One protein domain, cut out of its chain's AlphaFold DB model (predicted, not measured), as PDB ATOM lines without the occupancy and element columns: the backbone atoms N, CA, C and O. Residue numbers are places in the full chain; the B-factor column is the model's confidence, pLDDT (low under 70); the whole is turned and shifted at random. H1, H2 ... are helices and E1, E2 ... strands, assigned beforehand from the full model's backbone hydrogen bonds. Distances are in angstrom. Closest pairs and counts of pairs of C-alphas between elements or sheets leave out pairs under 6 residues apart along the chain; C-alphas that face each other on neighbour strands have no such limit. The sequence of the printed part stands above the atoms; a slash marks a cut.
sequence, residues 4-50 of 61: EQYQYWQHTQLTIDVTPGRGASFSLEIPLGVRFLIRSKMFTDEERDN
ATOM      1  N   GLU A   4     -81.433-172.034-165.682       93.19
ATOM      2  CA  GLU A   4     -81.260-173.189-164.794       93.19
ATOM      3  C   GLU A   4     -81.884-172.973-163.409       93.19
ATOM      4  O   GLU A   4     -82.563-173.854-162.881       93.19
ATOM      5  N   GLN A   5     -81.695-171.785-162.822       91.69
ATOM      6  CA  GLN A   5     -82.303-171.454-161.531       91.69
ATOM      7  C   GLN A   5     -83.823-171.333-161.644       91.69
ATOM      8  O   GLN A   5     -84.541-171.769-160.745       91.69
ATOM      9  N   TYR A   6     -84.314-170.767-162.750       92.50
ATOM     10  CA  TYR A   6     -85.746-170.678-163.004       92.50
ATOM     11  C   TYR A   6     -86.378-172.072-163.106       92.50
ATOM     12  O   TYR A   6     -87.334-172.352-162.385       92.50
ATOM     13  N   GLN A   7     -85.809-172.976-163.908       93.75
ATOM     14  CA  GLN A   7     -86.335-174.336-164.083       93.75
ATOM     15  C   GLN A   7     -86.439-175.101-162.756       93.75
ATOM     16  O   GLN A   7     -87.391-175.854-162.548       93.75
ATOM     17  N   TYR A   8     -85.497-174.872-161.838       93.38
ATOM     18  CA  TYR A   8     -85.515-175.487-160.512       93.38
ATOM     19  C   TYR A   8     -86.620-174.924-159.596       93.38
ATOM     20  O   TYR A   8     -87.237-175.679-158.845       93.38
ATOM     21  N   TRP A   9     -86.898-173.616-159.651       94.12
ATOM     22  CA  TRP A   9     -87.823-172.947-158.723       94.12
ATOM     23  C   TRP A   9     -89.216-172.636-159.278       94.12
ATOM     24  O   TRP A   9     -90.089-172.273-158.491       94.12
ATOM     25  N   GLN A  10     -89.468-172.801-160.578       94.31
ATOM     26  CA  GLN A  10     -90.737-172.413-161.220       94.31
ATOM     27  C   GLN A  10     -91.996-173.058-160.614       94.31
ATOM     28  O   GLN A  10     -93.099-172.549-160.786       94.31
ATOM     29  N   HIS A  11     -91.848-174.163-159.880       95.69
ATOM     30  CA  HIS A  11     -92.947-174.863-159.206       95.69
ATOM     31  C   HIS A  11     -93.175-174.404-157.756       95.69
ATOM     32  O   HIS A  11     -93.978-174.999-157.032       95.69
ATOM     33  N   THR A  12     -92.470-173.358-157.319       96.81
ATOM     34  CA  THR A  12     -92.538-172.840-155.953       96.81
ATOM     35  C   THR A  12     -92.930-171.370-155.914       96.81
ATOM     36  O   THR A  12     -92.395-170.539-156.644       96.81
ATOM     37  N   GLN A  13     -93.826-171.036-154.990       96.50
ATOM     38  CA  GLN A  13     -94.036-169.677-154.534       96.50
ATOM     39  C   GLN A  13     -92.888-169.294-153.598       96.50
ATOM     40  O   GLN A  13     -92.698-169.915-152.546       96.50
ATOM     41  N   LEU A  14     -92.135-168.265-153.981       95.50
ATOM     42  CA  LEU A  14     -91.105-167.659-153.147       95.50
ATOM     43  C   LEU A  14     -91.649-166.372-152.530       95.50
ATOM     44  O   LEU A  14     -91.953-165.414-153.238       95.50
ATOM     45  N   THR A  15     -91.739-166.343-151.206       96.56
ATOM     46  CA  THR A  15     -92.079-165.140-150.440       96.56
ATOM     47  C   THR A  15     -90.811-164.576-149.820       96.56
ATOM     48  O   THR A  15     -90.055-165.313-149.187       96.56
ATOM     49  N   ILE A  16     -90.579-163.275-149.996       95.19
ATOM     50  CA  ILE A  16     -89.447-162.559-149.399       95.19
ATOM     51  C   ILE A  16     -89.979-161.713-148.245       95.19
ATOM     52  O   ILE A  16     -90.602-160.675-148.461       95.19
ATOM     53  N   ASP A  17     -89.722-162.160-147.022       95.88
ATOM     54  CA  ASP A  17     -90.083-161.443-145.802       95.88
ATOM     55  C   ASP A  17     -88.959-160.501-145.358       95.88
ATOM     56  O   ASP A  17     -87.778-160.745-145.620       95.88
ATOM     57  N   VAL A  18     -89.322-159.467-144.595       95.94
ATOM     58  CA  VAL A  18     -88.384-158.560-143.917       95.94
ATOM     59  C   VAL A  18     -88.516-158.748-142.414       95.94
ATOM     60  O   VAL A  18     -89.607-158.632-141.858       95.94
ATOM     61  N   THR A  19     -87.407-159.031-141.737       94.69
ATOM     62  CA  THR A  19     -87.393-159.220-140.278       94.69
ATOM     63  C   THR A  19     -86.269-158.417-139.632       94.69
ATOM     64  O   THR A  19     -85.237-158.220-140.274       94.69
ATOM     65  N   PRO A  20     -86.407-157.967-138.373       96.19
ATOM     66  CA  PRO A  20     -85.294-157.363-137.647       96.19
ATOM     67  C   PRO A  20     -84.112-158.335-137.537       96.19
ATOM     68  O   PRO A  20     -84.299-159.527-137.275       96.19
ATOM     69  N   GLY A  21     -82.892-157.835-137.715       92.62
ATOM     70  CA  GLY A  21     -81.683-158.643-137.579       92.62
ATOM     71  C   GLY A  21     -80.560-158.217-138.511       92.62
ATOM     72  O   GLY A  21     -80.681-157.272-139.279       92.62
ATOM     73  N   ARG A  22     -79.437-158.935-138.438       88.69
ATOM     74  CA  ARG A  22     -78.291-158.709-139.322       88.69
ATOM     75  C   ARG A  22     -78.495-159.468-140.638       88.69
ATOM     76  O   ARG A  22     -78.603-160.696-140.611       88.69
ATOM     77  N   GLY A  23     -78.542-158.741-141.755       86.06
ATOM     78  CA  GLY A  23     -78.519-159.307-143.107       86.06
ATOM     79  C   GLY A  23     -77.220-160.062-143.421       86.06
ATOM     80  O   GLY A  23     -76.231-159.975-142.686       86.06
ATOM     81  N   ALA A  24     -77.219-160.824-144.518       85.44
ATOM     82  CA  ALA A  24     -76.022-161.517-145.002       85.44
ATOM     83  C   ALA A  24     -74.941-160.512-145.436       85.44
ATOM     84  O   ALA A  24     -75.262-159.387-145.792       85.44
ATOM     85  N   SER A  25     -73.665-160.911-145.442       80.12
ATOM     86  CA  SER A  25     -72.517-160.007-145.649       80.12
ATOM     87  C   SER A  25     -72.543-159.176-146.943       80.12
ATOM     88  O   SER A  25     -71.876-158.150-147.005       80.12
ATOM     89  N   PHE A  26     -73.296-159.603-147.961       85.56
ATOM     90  CA  PHE A  26     -73.474-158.903-149.235       85.56
ATOM     91  C   PHE A  26     -74.965-158.665-149.501       85.56
ATOM     92  O   PHE A  26     -75.553-159.243-150.410       85.56
ATOM     93  N   SER A  27     -75.598-157.871-148.641       87.88
ATOM     94  CA  SER A  27     -77.030-157.589-148.704       87.88
ATOM     95  C   SER A  27     -77.291-156.095-148.516       87.88
ATOM     96  O   SER A  27     -76.601-155.428-147.743       87.88
ATOM     97  N   LEU A  28     -78.254-155.545-149.258       90.38
ATOM     98  CA  LEU A  28     -78.506-154.096-149.314       90.38
ATOM     99  C   LEU A  28     -79.107-153.541-148.018       90.38
ATOM    100  O   LEU A  28     -78.965-152.361-147.715       90.38
ATOM    101  N   GLU A  29     -79.782-154.390-147.255       90.19
ATOM    102  CA  GLU A  29     -80.548-154.034-146.069       90.19
ATOM    103  C   GLU A  29     -79.727-154.043-144.772       90.19
ATOM    104  O   GLU A  29     -80.233-153.631-143.730       90.19
ATOM    105  N   ILE A  30     -78.451-154.453-144.816       88.44
ATOM    106  CA  ILE A  30     -77.553-154.470-143.647       88.44
ATOM    107  C   ILE A  30     -77.559-153.139-142.867       88.44
ATOM    108  O   ILE A  30     -77.751-153.193-141.648       88.44
ATOM    109  N   PRO A  31     -77.374-151.948-143.486       91.44
ATOM    110  CA  PRO A  31     -77.368-150.688-142.738       91.44
ATOM    111  C   PRO A  31     -78.743-150.317-142.165       91.44
ATOM    112  O   PRO A  31     -78.831-149.410-141.345       91.44
ATOM    113  N   LEU A  32     -79.809-151.008-142.577       94.19
ATOM    114  CA  LEU A  32     -81.180-150.757-142.138       94.19
ATOM    115  C   LEU A  32     -81.568-151.588-140.901       94.19
ATOM    116  O   LEU A  32     -82.679-151.442-140.397       94.19
ATOM    117  N   GLY A  33     -80.681-152.458-140.401       93.19
ATOM    118  CA  GLY A  33     -80.935-153.270-139.201       93.19
ATOM    119  C   GLY A  33     -81.991-154.367-139.390       93.19
ATOM    120  O   GLY A  33     -82.548-154.874-138.410       93.19
ATOM    121  N   VAL A  34     -82.273-154.731-140.641       95.50
ATOM    122  CA  VAL A  34     -83.193-155.811-141.014       95.50
ATOM    123  C   VAL A  34     -82.467-156.873-141.842       95.50
ATOM    124  O   VAL A  34     -81.302-156.718-142.206       95.50
ATOM    125  N   ARG A  35     -83.151-157.981-142.114       94.69
ATOM    126  CA  ARG A  35     -82.698-159.055-143.000       94.69
ATOM    127  C   ARG A  35     -83.853-159.592-143.831       94.69
ATOM    128  O   ARG A  35     -84.986-159.659-143.338       94.69
ATOM    129  N   PHE A  36     -83.545-160.043-145.041       95.12
ATOM    130  CA  PHE A  36     -84.496-160.788-145.860       95.12
ATOM    131  C   PHE A  36     -84.555-162.267-145.465       95.12
ATOM    132  O   PHE A  36     -83.531-162.895-145.190       95.12
ATOM    133  N   LEU A  37     -85.761-162.835-145.449       93.25
ATOM    134  CA  LEU A  37     -85.995-164.266-145.264       93.25
ATOM    135  C   LEU A  37     -86.826-164.787-146.433       93.25
ATOM    136  O   LEU A  37     -87.941-164.325-146.653       93.25
ATOM    137  N   ILE A  38     -86.297-165.772-147.155       94.44
ATOM    138  CA  ILE A  38     -87.032-166.426-148.237       94.44
ATOM    139  C   ILE A  38     -87.785-167.627-147.668       94.44
ATOM    140  O   ILE A  38     -87.193-168.489-147.016       94.44
ATOM    141  N   ARG A  39     -89.087-167.696-147.942       96.06
ATOM    142  CA  ARG A  39     -89.922-168.875-147.699       96.06
ATOM    143  C   ARG A  39     -90.361-169.456-149.028       96.06
ATOM    144  O   ARG A  39     -90.898-168.741-149.866       96.06
ATOM    145  N   SER A  40     -90.149-170.753-149.194       96.75
ATOM    146  CA  SER A  40     -90.559-171.503-150.376       96.75
ATOM    147  C   SER A  40     -91.739-172.410-150.046       96.75
ATOM    148  O   SER A  40     -91.674-173.185-149.089       96.75
ATOM    149  N   LYS A  41     -92.786-172.355-150.864       96.88
ATOM    150  CA  LYS A  41     -93.952-173.244-150.803       96.88
ATOM    151  C   LYS A  41     -94.194-173.812-152.199       96.88
ATOM    152  O   LYS A  41     -94.157-173.056-153.161       96.88
ATOM    153  N   MET A  42     -94.445-175.113-152.329       97.62
ATOM    154  CA  MET A  42     -94.913-175.672-153.606       97.62
ATOM    155  C   MET A  42     -96.293-175.103-153.941       97.62
ATOM    156  O   MET A  42     -97.136-174.976-153.047       97.62
ATOM    157  N   PHE A  43     -96.520-174.777-155.210       97.56
ATOM    158  CA  PHE A  43     -97.862-174.427-155.666       97.56
ATOM    159  C   PHE A  43     -98.806-175.620-155.509       97.56
ATOM    160  O   PHE A  43     -98.413-176.770-155.723       97.56
ATOM    161  N   THR A  44    -100.057-175.345-155.149       97.81
ATOM    162  CA  THR A  44    -101.137-176.313-155.371       97.81
ATOM    163  C   THR A  44    -101.434-176.421-156.868       97.81
ATOM    164  O   THR A  44    -101.041-175.553-157.648       97.81
ATOM    165  N   ASP A  45    -102.146-177.470-157.285       97.12
ATOM    166  CA  ASP A  45    -102.547-177.606-158.690       97.12
ATOM    167  C   ASP A  45    -103.392-176.408-159.156       97.12
ATOM    168  O   ASP A  45    -103.121-175.843-160.210       97.12
ATOM    169  N   GLU A  46    -104.328-175.941-158.325       97.56
ATOM    170  CA  GLU A  46    -105.146-174.757-158.618       97.56
ATOM    171  C   GLU A  46    -104.308-173.472-158.736       97.56
ATOM    172  O   GLU A  46    -104.537-172.662-159.631       97.56
ATOM    173  N   GLU A  47    -103.320-173.267-157.857       96.88
ATOM    174  CA  GLU A  47    -102.431-172.100-157.936       96.88
ATOM    175  C   GLU A  47    -101.574-172.148-159.204       96.88
ATOM    176  O   GLU A  47    -101.425-171.130-159.880       96.88
ATOM    177  N   ARG A  48    -101.045-173.330-159.545       95.19
ATOM    178  CA  ARG A  48    -100.227-173.549-160.742       95.19
ATOM    179  C   ARG A  48    -101.018-173.260-162.018       95.19
ATOM    180  O   ARG A  48    -100.488-172.619-162.922       95.19
ATOM    181  N   ASP A  49    -102.264-173.714-162.083       95.88
ATOM    182  CA  ASP A  49    -103.114-173.563-163.267       95.88
ATOM    183  C   ASP A  49    -103.572-172.100-163.476       95.88
ATOM    184  O   ASP A  49    -103.975-171.726-164.577       95.88
ATOM    185  N   ASN A  50    -103.441-171.251-162.448       96.62
ATOM    186  CA  ASN A  50    -103.767-169.822-162.478       96.62
ATOM    187  C   ASN A  50    -102.541-168.895-162.622       96.62
ATOM    188  O   ASN A  50    -102.672-167.672-162.501       96.62
TER     189      ASN A  50
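Overview. This is residues 4 to 50 of the 61 residues of an uncharacterized protein of uncultured Cytophagales bacterium (UniProt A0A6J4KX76). This is a long, narrow hairpin of two strands, E1 and E2, with a long loop, residues 21 to 33, at its closed end and two short helices, H1 and H2, at its open end. The two helices stand away from each other, H1 leading into E1 and H2 following E2. The printed part has 47 residues, with named elements in the order H1, E1, E2, H2; the sheet order is E1 - E2, antiparallel, and the class is mixed, helices and strands. The whole is only just loose, close to extended, with a radius of gyration of the C-alphas of 14.1 A, and its outline is flat, spanning 40 by 22 by 12 A.

Arrangement. Look first at E1, residues 12 to 20, and E2, residues 34 to 42, a hairpin of antiparallel strands at 158 degrees between their directions. C-alphas 12 and 42 face each other at 4.4 A, and C-alphas 20 and 34 at 4.3 A. N 13 and O 41 are 2.7 A apart and N 35 and O 19 are 2.8 A apart, both within hydrogen-bond range. H1, residues 4 to 9, is apart from E2. H2, residues 45 to 49, is apart from both E1 and H1. In H1 and H2 every O i to N i+4 pair is within hydrogen-bond range.

Along the chain. Find C-alpha 12 at (-92.538, -172.840, -155.953); from there E1 runs 25.0 A to C-alpha 20. E2 runs 26.3 A from C-alpha 34 at (-83.193, -155.811, -141.014) to C-alpha 42. H1 begins at C-alpha 4 and spans 8.9 A; H2 spans 6.1 A and ends at C-alpha 49, (-103.114, -173.563, -163.267).

Size, cuts and confidence. The two C-alphas farthest apart are those of Pro 31 and Asp 45, at 40.2 A. The link from E1 to E2 is long, with 13 residues; those from H1 to E1 and from E2 to H2 are tight. The printed part has no cut, and no printed residue is under 70 in pLDDT.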